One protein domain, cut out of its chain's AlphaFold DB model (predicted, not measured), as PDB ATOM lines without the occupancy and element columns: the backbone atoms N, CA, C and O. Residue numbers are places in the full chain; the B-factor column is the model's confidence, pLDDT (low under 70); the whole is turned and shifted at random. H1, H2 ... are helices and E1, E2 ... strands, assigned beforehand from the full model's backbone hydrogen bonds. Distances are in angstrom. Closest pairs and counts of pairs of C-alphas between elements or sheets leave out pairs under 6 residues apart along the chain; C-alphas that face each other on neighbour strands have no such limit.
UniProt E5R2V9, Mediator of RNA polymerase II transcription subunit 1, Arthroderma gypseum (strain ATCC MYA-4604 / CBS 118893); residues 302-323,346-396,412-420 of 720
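What this domain is: This is residues 302 to 323, 346 to 396 and 412 to 420 of the 720 residues of the protein "Mediator of RNA polymerase II transcription subunit 1" of Arthroderma gypseum (strain ATCC MYA-4604 / CBS 118893) (UniProt E5R2V9). A small, strongly twisted sheet of three antiparallel strands has the long helix H1 packed slantwise over E1 and E2, while the short helix H2 packs on E2. Residues 383 to 396, with H4 among them, stick out as a thin arm that adds to the length. The printed part has 82 residues with four named helices and three named strands, in the order H1, H2, E1, E2, H3, H4, E3; the sheet's order is E1, E2, E3 and the class is mixed, helices and strands. The whole is loose, with a radius of gyration of the C-alphas of 16.3 A, and only just elongated, spanning 57 by 29 by 16 A.

How they stand to each other: H1, residues 303 to 323, is on the sheet of E1, residues 360 to 365, E2, residues 368 to 377, and E3, residues 412 to 417, at a height over the sheet of 8.4 A. This makes two layers, a helix on one face of a sheet. H1 lies over E1 and E2 and runs slantwise to the strands, at 34 degrees to E1 on the local plane; its closest C-alphas to E1 are those of Gln 315 and Pro 361, 6.1 A apart. H2, residues 346 to 355, is also on the sheet, over E2, and only just stands up from it, rising 40.3 degrees; the closest C-alphas, of Cys 353 and Trp 376, are 5.3 A apart. H1 and H2 are close but not clearly touching, the C-alphas of Gly 322 and Arg 351 being 7.4 A apart. E1 and E2 form a hairpin, with N 362 and O 372 within hydrogen-bond range at 2.8 A. E2 bends by 98 degrees at residue 371. E2 and E3 are antiparallel, with N 373 and O 415 at 2.8 A. H3, residues 380 to 383, and H4, residues 390 to 393, are not on the sheet and are apart from each other. In H1 and H2 every O i to N i+4 pair is within hydrogen-bond range; H3 and H4 are too short for such a pair.

Where its parts are: H1 begins at C-alpha 303 (213.814, 334.280, 337.391) and is 30.6 A long. H2 measures 12.7 A, E1 11.9 A and E2 17.4 A. H3 measures 5.8 A and H4 5.3 A. E3, 15.9 A long, ends at C-alpha 417 (216.802, 345.059, 338.623).

The domain as a whole: The two C-alphas farthest apart are those of Asn 302 and Gln 395, at 57.3 A. Residues 324 to 345 and 397 to 411 are not printed; the gaps between C-alphas are 15.8 A and 29.2 A. Of the links that are printed whole, none is long. Mean pLDDT of the printed part is 70.3, and residues 378 to 396 are among those under 70.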
ATOM      1  N   ASN A 302     211.155 330.516 337.031       78.50
ATOM      2  CA  ASN A 302     212.328 330.929 336.263       78.50
ATOM      3  C   ASN A 302     212.528 332.452 336.379       78.50
ATOM      4  O   ASN A 302     211.777 333.244 335.805       78.50
ATOM      5  N   CYS A 303     213.538 332.867 337.145       80.25
ATOM      6  CA  CYS A 303     213.814 334.280 337.391       80.25
ATOM      7  C   CYS A 303     214.335 335.011 336.145       80.25
ATOM      8  O   CYS A 303     214.128 336.217 336.037       80.25
ATOM      9  N   PHE A 304     214.960 334.314 335.191       81.50
ATOM     10  CA  PHE A 304     215.421 334.920 333.938       81.50
ATOM     11  C   PHE A 304     214.232 335.298 333.044       81.50
ATOM     12  O   PHE A 304     214.101 336.458 332.656       81.50
ATOM     13  N   GLU A 305     213.299 334.363 332.842       81.00
ATOM     14  CA  GLU A 305     212.038 334.589 332.117       81.00
ATOM     15  C   GLU A 305     211.193 335.700 332.772       81.00
ATOM     16  O   GLU A 305     210.662 336.580 332.093       81.00
ATOM     17  N   ALA A 306     211.119 335.722 334.109       82.44
ATOM     18  CA  ALA A 306     210.408 336.768 334.844       82.44
ATOM     19  C   ALA A 306     211.020 338.167 334.626       82.44
ATOM     20  O   ALA A 306     210.284 339.140 334.444       82.44
ATOM     21  N   VAL A 307     212.352 338.280 334.608       83.19
ATOM     22  CA  VAL A 307     213.061 339.541 334.333       83.19
ATOM     23  C   VAL A 307     212.881 339.982 332.875       83.19
ATOM     24  O   VAL A 307     212.683 341.171 332.622       83.19
ATOM     25  N   GLU A 308     212.862 339.051 331.922       83.75
ATOM     26  CA  GLU A 308     212.592 339.324 330.502       83.75
ATOM     27  C   GLU A 308     211.143 339.794 330.267       83.75
ATOM     28  O   GLU A 308     210.914 340.803 329.594       83.75
ATOM     29  N   GLY A 309     210.157 339.160 330.912       81.75
ATOM     30  CA  GLY A 309     208.757 339.599 330.882       81.75
ATOM     31  C   GLY A 309     208.529 340.969 331.540       81.75
ATOM     32  O   GLY A 309     207.691 341.757 331.082       81.75
ATOM     33  N   VAL A 310     209.305 341.303 332.580       84.00
ATOM     34  CA  VAL A 310     209.344 342.658 333.154       84.00
ATOM     35  C   VAL A 310     209.992 343.642 332.177       84.00
ATOM     36  O   VAL A 310     209.404 344.697 331.946       84.00
ATOM     37  N   HIS A 311     211.124 343.306 331.545       85.31
ATOM     38  CA  HIS A 311     211.762 344.145 330.521       85.31
ATOM     39  C   HIS A 311     210.783 344.501 329.393       85.31
ATOM     40  O   HIS A 311     210.582 345.682 329.117       85.31
ATOM     41  N   GLU A 312     210.106 343.511 328.799       85.81
ATOM     42  CA  GLU A 312     209.078 343.745 327.777       85.81
ATOM     43  C   GLU A 312     207.964 344.682 328.261       85.81
ATOM     44  O   GLU A 312     207.495 345.546 327.516       85.81
ATOM     45  N   SER A 313     207.500 344.495 329.498       85.12
ATOM     46  CA  SER A 313     206.403 345.278 330.071       85.12
ATOM     47  C   SER A 313     206.812 346.734 330.299       85.12
ATOM     48  O   SER A 313     206.075 347.646 329.921       85.12
ATOM     49  N   LEU A 314     208.008 346.964 330.849       83.12
ATOM     50  CA  LEU A 314     208.581 348.299 331.022       83.12
ATOM     51  C   LEU A 314     208.872 348.957 329.665       83.12
ATOM     52  O   LEU A 314     208.616 350.147 329.507       83.12
ATOM     53  N   GLN A 315     209.335 348.196 328.666       85.31
ATOM     54  CA  GLN A 315     209.604 348.710 327.322       85.31
ATOM     55  C   GLN A 315     208.312 349.185 326.642       85.31
ATOM     56  O   GLN A 315     208.267 350.300 326.125       85.31
ATOM     57  N   LYS A 316     207.223 348.410 326.732       83.31
ATOM     58  CA  LYS A 316     205.896 348.802 326.215       83.31
ATOM     59  C   LYS A 316     205.369 350.080 326.883       83.31
ATOM     60  O   LYS A 316     204.787 350.923 326.199       83.31
ATOM     61  N   VAL A 317     205.597 350.259 328.188       82.12
ATOM     62  CA  VAL A 317     205.234 351.494 328.916       82.12
ATOM     63  C   VAL A 317     206.116 352.672 328.494       82.12
ATOM     64  O   VAL A 317     205.588 353.744 328.197       82.12
ATOM     65  N   TRP A 318     207.436 352.475 328.397       80.44
ATOM     66  CA  TRP A 318     208.376 353.481 327.896       80.44
ATOM     67  C   TRP A 318     207.973 353.959 326.500       80.44
ATOM     68  O   TRP A 318     207.841 355.166 326.290       80.44
ATOM     69  N   ASP A 319     207.737 353.046 325.556       81.75
ATOM     70  CA  ASP A 319     207.395 353.372 324.168       81.75
ATOM     71  C   ASP A 319     206.045 354.086 324.050       81.75
ATOM     72  O   ASP A 319     205.969 355.130 323.397       81.75
ATOM     73  N   SER A 320     205.029 353.632 324.793       74.56
ATOM     74  CA  SER A 320     203.724 354.309 324.882       74.56
ATOM     75  C   SER A 320     203.843 355.741 325.426       74.56
ATOM     76  O   SER A 320     203.250 356.671 324.877       74.56
ATOM     77  N   SER A 321     204.667 355.947 326.462       62.72
ATOM     78  CA  SER A 321     204.975 357.274 327.021       62.72
ATOM     79  C   SER A 321     205.618 358.210 325.986       62.72
ATOM     80  O   SER A 321     205.366 359.412 326.016       62.72
ATOM     81  N   GLY A 322     206.380 357.670 325.028       58.72
ATOM     82  CA  GLY A 322     206.979 358.443 323.935       58.72
ATOM     83  C   GLY A 322     206.013 358.866 322.827       58.72
ATOM     84  O   GLY A 322     206.353 359.762 322.062       58.72
ATOM     85  N   THR A 323     204.837 358.237 322.719       54.34
ATOM     86  CA  THR A 323     203.805 358.611 321.731       54.34
ATOM     87  C   THR A 323     202.800 359.627 322.292       54.34
ATOM     88  O   THR A 323     202.160 360.338 321.528       54.34
ATOM     89  N   SER A 346     218.660 364.053 321.011       62.09
ATOM     90  CA  SER A 346     218.240 365.145 321.903       62.09
ATOM     91  C   SER A 346     216.908 364.813 322.594       62.09
ATOM     92  O   SER A 346     216.845 364.729 323.823       62.09
ATOM     93  N   ARG A 347     215.891 364.424 321.805       63.47
ATOM     94  CA  ARG A 347     214.584 363.958 322.308       63.47
ATOM     95  C   ARG A 347     214.652 362.689 323.165       63.47
ATOM     96  O   ARG A 347     213.796 362.489 324.023       63.47
ATOM     97  N   PHE A 348     215.628 361.804 322.948       71.06
ATOM     98  CA  PHE A 348     215.810 360.619 323.795       71.06
ATOM     99  C   PHE A 348     216.284 361.007 325.203       71.06
ATOM    100  O   PHE A 348     215.733 360.504 326.183       71.06
ATOM    101  N   TRP A 349     217.251 361.921 325.318       71.31
ATOM    102  CA  TRP A 349     217.753 362.387 326.616       71.31
ATOM    103  C   TRP A 349     216.739 363.278 327.343       71.31
ATOM    104  O   TRP A 349     216.489 363.061 328.526       71.31
ATOM    105  N   GLU A 350     216.071 364.184 326.625       68.38
ATOM    106  CA  GLU A 350     214.929 364.976 327.111       68.38
ATOM    107  C   GLU A 350     213.837 364.075 327.728       68.38
ATOM    108  O   GLU A 350     213.392 364.284 328.862       68.38
ATOM    109  N   ARG A 351     213.458 363.001 327.019       71.56
ATOM    110  CA  ARG A 351     212.470 362.013 327.478       71.56
ATOM    111  C   ARG A 351     212.946 361.202 328.687       71.56
ATOM    112  O   ARG A 351     212.137 360.911 329.571       71.56
ATOM    113  N   LEU A 352     214.232 360.850 328.727       73.81
ATOM    114  CA  LEU A 352     214.857 360.079 329.805       73.81
ATOM    115  C   LEU A 352     214.965 360.878 331.108       73.81
ATOM    116  O   LEU A 352     214.733 360.303 332.172       73.81
ATOM    117  N   CYS A 353     215.267 362.176 331.035       68.75
ATOM    118  CA  CYS A 353     215.360 363.040 332.209       68.75
ATOM    119  C   CYS A 353     213.984 363.521 332.703       68.75
ATOM    120  O   CYS A 353     213.707 363.388 333.891       68.75
ATOM    121  N   TRP A 354     213.101 364.028 331.827       61.59
ATOM    122  CA  TRP A 354     211.940 364.828 332.273       61.59
ATOM    123  C   TRP A 354     210.537 364.302 331.928       61.59
ATOM    124  O   TRP A 354     209.562 364.864 332.444       61.59
ATOM    125  N   SER A 355     210.408 363.303 331.043       59.94
ATOM    126  CA  SER A 355     209.105 362.905 330.460       59.94
ATOM    127  C   SER A 355     208.622 361.502 330.850       59.94
ATOM    128  O   SER A 355     207.427 361.286 331.035       59.94
ATOM    129  N   SER A 356     209.526 360.528 330.992       65.38
ATOM    130  CA  SER A 356     209.139 359.160 331.364       65.38
ATOM    131  C   SER A 356     209.062 358.979 332.877       65.38
ATOM    132  O   SER A 356     210.065 359.190 333.554       65.38
ATOM    133  N   SER A 357     207.946 358.477 333.410       66.25
ATOM    134  CA  SER A 357     207.826 358.101 334.829       66.25
ATOM    135  C   SER A 357     208.575 356.805 335.200       66.25
ATOM    136  O   SER A 357     208.795 356.542 336.378       66.25
ATOM    137  N   VAL A 358     209.008 356.010 334.211       68.69
ATOM    138  CA  VAL A 358     209.535 354.637 334.401       68.69
ATOM    139  C   VAL A 358     211.007 354.476 333.974       68.69
ATOM    140  O   VAL A 358     211.640 353.473 334.289       68.69
ATOM    141  N   GLY A 359     211.595 355.471 333.301       78.06
ATOM    142  CA  GLY A 359     212.967 355.379 332.786       78.06
ATOM    143  C   GLY A 359     213.102 354.401 331.612       78.06
ATOM    144  O   GLY A 359     212.151 353.721 331.228       78.06
ATOM    145  N   CYS A 360     214.281 354.360 330.989       83.88
ATOM    146  CA  CYS A 360     214.524 353.531 329.808       83.88
ATOM    147  C   CYS A 360     215.063 352.148 330.224       83.88
ATOM    148  O   CYS A 360     216.198 352.082 330.710       83.88
ATOM    149  N   PRO A 361     214.299 351.050 330.055       85.94
ATOM    150  CA  PRO A 361     214.789 349.706 330.343       85.94
ATOM    151  C   PRO A 361     215.817 349.266 329.292       85.94
ATOM    152  O   PRO A 361     215.699 349.581 328.106       85.94
ATOM    153  N   THR A 362     216.835 348.533 329.734       83.50
ATOM    154  CA  THR A 362     217.916 348.011 328.898       83.50
ATOM    155  C   THR A 362     218.299 346.602 329.351       83.50
ATOM    156  O   THR A 362     218.927 346.413 330.391       83.50
ATOM    157  N   MET A 363     217.938 345.589 328.564       84.44
ATOM    158  CA  MET A 363     218.425 344.221 328.768       84.44
ATOM    159  C   MET A 363     219.854 344.068 328.221       84.44
ATOM    160  O   MET A 363     220.128 344.532 327.116       84.44
ATOM    161  N   HIS A 364     220.741 343.406 328.974       83.25
ATOM    162  CA  HIS A 364     222.115 343.042 328.579       83.25
ATOM    163  C   HIS A 364     222.886 344.183 327.882       83.25
ATOM    164  O   HIS A 364     223.129 344.136 326.674       83.25
ATOM    165  N   ARG A 365     223.272 345.231 328.626       78.50
ATOM    166  CA  ARG A 365     223.895 346.426 328.033       78.50
ATOM    167  C   ARG A 365     225.023 347.019 328.875       78.50
ATOM    168  O   ARG A 365     224.950 347.083 330.101       78.50
ATOM    169  N   GLY A 366     226.043 347.530 328.181       75.69
ATOM    170  CA  GLY A 366     227.265 348.023 328.809       75.69
ATOM    171  C   GLY A 366     228.022 346.853 329.422       75.69
ATOM    172  O   GLY A 366     228.180 345.826 328.777       75.69
ATOM    173  N   GLU A 367     228.423 346.993 330.679       78.31
ATOM    174  CA  GLU A 367     229.120 345.947 331.433       78.31
ATOM    175  C   GLU A 367     228.160 345.030 332.217       78.31
ATOM    176  O   GLU A 367     228.619 344.146 332.929       78.31
ATOM    177  N   ASN A 368     226.833 345.217 332.116       82.31
ATOM    178  CA  ASN A 368     225.843 344.495 332.924       82.31
ATOM    179  C   ASN A 368     225.010 343.478 332.125       82.31
ATOM    180  O   ASN A 368     224.311 343.814 331.167       82.31
ATOM    181  N   VAL A 369     225.010 342.235 332.605       83.69
ATOM    182  CA  VAL A 369     224.079 341.161 332.242       83.69
ATOM    183  C   VAL A 369     222.845 341.243 333.144       83.69
ATOM    184  O   VAL A 369     222.978 341.373 334.360       83.69
ATOM    185  N   GLY A 370     221.653 341.140 332.553       83.75
ATOM    186  CA  GLY A 370     220.363 341.260 333.239       83.75
ATOM    187  C   GLY A 370     219.597 342.501 332.783       83.75
ATOM    188  O   GLY A 370     219.934 343.100 331.759       83.75
ATOM    189  N   LEU A 371     218.572 342.878 333.549       85.50
ATOM    190  CA  LEU A 371     217.784 344.086 333.324       85.50
ATOM    191  C   LEU A 371     218.420 345.279 334.044       85.50
ATOM    192  O   LEU A 371     218.483 345.320 335.273       85.50
ATOM    193  N   ALA A 372     218.844 346.275 333.274       87.00
ATOM    194  CA  ALA A 372     219.181 347.601 333.767       87.00
ATOM    195  C   ALA A 372     218.105 348.621 333.358       87.00
ATOM    196  O   ALA A 372     217.248 348.367 332.511       87.00
ATOM    197  N   MET A 373     218.124 349.784 333.998       85.69
ATOM    198  CA  MET A 373     217.108 350.818 333.834       85.69
ATOM    199  C   MET A 373     217.758 352.192 333.964       85.69
ATOM    200  O   MET A 373     218.215 352.581 335.038       85.69
ATOM    201  N   HIS A 374     217.848 352.914 332.852       86.31
ATOM    202  CA  HIS A 374     218.504 354.215 332.772       86.31
ATOM    203  C   HIS A 374     217.491 355.308 333.145       86.31
ATOM    204  O   HIS A 374     216.520 355.523 332.414       86.31
ATOM    205  N   TYR A 375     217.698 355.987 334.276       83.06
ATOM    206  CA  TYR A 375     216.712 356.917 334.852       83.06
ATOM    207  C   TYR A 375     217.139 358.393 334.825       83.06
ATOM    208  O   TYR A 375     216.283 359.273 334.928       83.06
ATOM    209  N   TRP A 376     218.438 358.679 334.681       80.31
ATOM    210  CA  TRP A 376     218.982 360.040 334.608       80.31
ATOM    211  C   TRP A 376     220.279 360.087 333.783       80.31
ATOM    212  O   TRP A 376     220.945 359.064 333.614       80.31
ATOM    213  N   ALA A 377     220.665 361.257 333.271       78.06
ATOM    214  CA  ALA A 377     221.902 361.451 332.509       78.06
ATOM    215  C   ALA A 377     222.517 362.840 332.752       78.06
ATOM    216  O   ALA A 377     221.816 363.789 333.090       78.06
ATOM    217  N   ASP A 378     223.836 362.978 332.579       69.62
ATOM    218  CA  ASP A 378     224.515 364.262 332.765       69.62
ATOM    219  C   ASP A 378     224.239 365.243 331.604       69.62
ATOM    220  O   ASP A 378     224.801 365.120 330.511       69.62
ATOM    221  N   GLN A 379     223.410 366.260 331.869       65.75
ATOM    222  CA  GLN A 379     222.992 367.266 330.891       65.75
ATOM    223  C   GLN A 379     224.012 368.388 330.630       65.75
ATOM    224  O   GLN A 379     223.856 369.122 329.654       65.75
ATOM    225  N   ARG A 380     225.111 368.493 331.399       49.81
ATOM    226  CA  ARG A 380     226.183 369.494 331.166       49.81
ATOM    227  C   ARG A 380     226.793 369.346 329.763       49.81
ATOM    228  O   ARG A 380     227.396 370.275 329.232       49.81
ATOM    229  N   ARG A 381     226.605 368.175 329.139       48.72
ATOM    230  CA  ARG A 381     227.028 367.826 327.773       48.72
ATOM    231  C   ARG A 381     225.929 367.940 326.705       48.72
ATOM    232  O   ARG A 381     226.123 367.453 325.594       48.72
ATOM    233  N   LEU A 382     224.802 368.588 327.012       45.06
ATOM    234  CA  LEU A 382     223.977 369.230 325.984       45.06
ATOM    235  C   LEU A 382     224.549 370.617 325.665       45.06
ATOM    236  O   LEU A 382     224.879 370.857 324.511       45.06
ATOM    237  N   LEU A 383     224.839 371.460 326.665       43.56
ATOM    238  CA  LEU A 383     225.478 372.771 326.440       43.56
ATOM    239  C   LEU A 383     226.948 372.708 325.993       43.56
ATOM    240  O   LEU A 383     227.411 373.608 325.306       43.56
ATOM    241  N   ALA A 384     227.696 371.648 326.313       35.44
ATOM    242  CA  ALA A 384     229.028 371.456 325.718       35.44
ATOM    243  C   ALA A 384     228.983 371.016 324.234       35.44
ATOM    244  O   ALA A 384     230.020 370.984 323.575       35.44
ATOM    245  N   ALA A 385     227.804 370.647 323.717       37.22
ATOM    246  CA  ALA A 385     227.576 370.289 322.315       37.22
ATOM    247  C   ALA A 385     226.877 371.428 321.550       37.22
ATOM    248  O   ALA A 385     227.284 371.786 320.445       37.22
ATOM    249  N   GLN A 386     225.867 372.034 322.176       41.41
ATOM    250  CA  GLN A 386     225.225 373.276 321.772       41.41
ATOM    251  C   GLN A 386     226.105 374.452 322.217       41.41
ATOM    252  O   GLN A 386     225.881 375.034 323.277       41.41
ATOM    253  N   HIS A 387     227.085 374.834 321.387       37.97
ATOM    254  CA  HIS A 387     227.793 376.121 321.498       37.97
ATOM    255  C   HIS A 387     226.850 377.293 321.138       37.97
ATOM    256  O   HIS A 387     227.058 378.041 320.185       37.97
ATOM    257  N   THR A 388     225.781 377.408 321.917       39.16
ATOM    258  CA  THR A 388     224.831 378.510 321.996       39.16
ATOM    259  C   THR A 388     225.315 379.375 323.144       39.16
ATOM    260  O   THR A 388     225.402 378.917 324.286       39.16
ATOM    261  N   SER A 389     225.700 380.613 322.849       41.81
ATOM    262  CA  SER A 389     226.251 381.491 323.884       41.81
ATOM    263  C   SER A 389     225.207 381.736 324.984       41.81
ATOM    264  O   SER A 389     224.003 381.771 324.714       41.81
ATOM    265  N   LEU A 390     225.644 381.973 326.230       44.62
ATOM    266  CA  LEU A 390     224.724 382.339 327.324       44.62
ATOM    267  C   LEU A 390     223.856 383.563 326.943       44.62
ATOM    268  O   LEU A 390     222.741 383.718 327.424       44.62
ATOM    269  N   GLU A 391     224.373 384.411 326.050       42.72
ATOM    270  CA  GLU A 391     223.696 385.546 325.423       42.72
ATOM    271  C   GLU A 391     222.378 385.157 324.727       42.72
ATOM    272  O   GLU A 391     221.367 385.824 324.931       42.72
ATOM    273  N   GLU A 392     222.360 384.069 323.952       44.81
ATOM    274  CA  GLU A 392     221.184 383.620 323.192       44.81
ATOM    275  C   GLU A 392     220.100 383.047 324.112       44.81
ATOM    276  O   GLU A 392     218.927 383.387 323.969       44.81
ATOM    277  N   VAL A 393     220.484 382.269 325.132       46.28
ATOM    278  CA  VAL A 393     219.557 381.771 326.174       46.28
ATOM    279  C   VAL A 393     218.945 382.927 326.987       46.28
ATOM    280  O   VAL A 393     217.828 382.819 327.491       46.28
ATOM    281  N   LEU A 394     219.650 384.059 327.086       45.56
ATOM    282  CA  LEU A 394     219.178 385.286 327.736       45.56
ATOM    283  C   LEU A 394     218.357 386.212 326.811       45.56
ATOM    284  O   LEU A 394     217.806 387.195 327.311       45.56
ATOM    285  N   GLN A 395     218.273 385.933 325.503       42.81
ATOM    286  CA  GLN A 395     217.576 386.770 324.508       42.81
ATOM    287  C   GLN A 395     216.431 386.057 323.761       42.81
ATOM    288  O   GLN A 395     215.584 386.732 323.175       42.81
ATOM    289  N   ALA A 396     216.372 384.723 323.766       34.00
ATOM    290  CA  ALA A 396     215.377 383.963 323.013       34.00
ATOM    291  C   ALA A 396     214.049 383.746 323.774       34.00
ATOM    292  O   ALA A 396     213.995 383.066 324.800       34.00
ATOM    293  N   VAL A 412     225.603 358.252 332.431       78.00
ATOM    294  CA  VAL A 412     224.215 357.796 332.569       78.00
ATOM    295  C   VAL A 412     224.072 357.102 333.913       78.00
ATOM    296  O   VAL A 412     224.885 356.250 334.262       78.00
ATOM    297  N   TYR A 413     223.034 357.462 334.654       79.50
ATOM    298  CA  TYR A 413     222.675 356.824 335.908       79.50
ATOM    299  C   TYR A 413     221.702 355.688 335.600       79.50
ATOM    300  O   TYR A 413     220.592 355.908 335.101       79.50
ATOM    301  N   SER A 414     222.138 354.468 335.888       82.81
ATOM    302  CA  SER A 414     221.341 353.255 335.768       82.81
ATOM    303  C   SER A 414     221.110 352.620 337.136       82.81
ATOM    304  O   SER A 414     221.949 352.697 338.031       82.81
ATOM    305  N   ALA A 415     219.948 351.997 337.295       83.19
ATOM    306  CA  ALA A 415     219.681 351.022 338.343       83.19
ATOM    307  C   ALA A 415     219.663 349.626 337.708       83.19
ATOM    308  O   ALA A 415     219.256 349.483 336.553       83.19
ATOM    309  N   VAL A 416     220.092 348.603 338.444       85.31
ATOM    310  CA  VAL A 416     219.930 347.198 338.040       85.31
ATOM    311  C   VAL A 416     218.712 346.623 338.756       85.31
ATOM    312  O   VAL A 416     218.455 346.967 339.909       85.31
ATOM    313  N   ILE A 417     217.954 345.770 338.072       84.00
ATOM    314  CA  ILE A 417     216.802 345.059 338.623       84.00
ATOM    315  C   ILE A 417     217.168 343.574 338.729       84.00
ATOM    316  O   ILE A 417     217.422 342.913 337.722       84.00
ATOM    317  N   GLU A 418     217.203 343.063 339.960       82.19
ATOM    318  CA  GLU A 418     217.532 341.674 340.310       82.19
ATOM    319  C   GLU A 418     216.354 341.014 341.057       82.19
ATOM    320  O   GLU A 418     215.428 341.694 341.507       82.19
ATOM    321  N   CYS A 419     216.381 339.686 341.201       78.50
ATOM    322  CA  CYS A 419     215.431 338.937 342.031       78.50
ATOM    323  C   CYS A 419     216.058 338.581 343.391       78.50
ATOM    324  O   CYS A 419     217.246 338.276 343.461       78.50
ATOM    325  N   GLU A 420     215.255 338.565 344.461       76.81
ATOM    326  CA  GLU A 420     215.702 338.277 345.835       76.81
ATOM    327  C   GLU A 420     214.790 337.241 346.524       76.81
ATOM    328  O   GLU A 420     213.569 337.254 346.344       76.81
TER     329      GLU A 420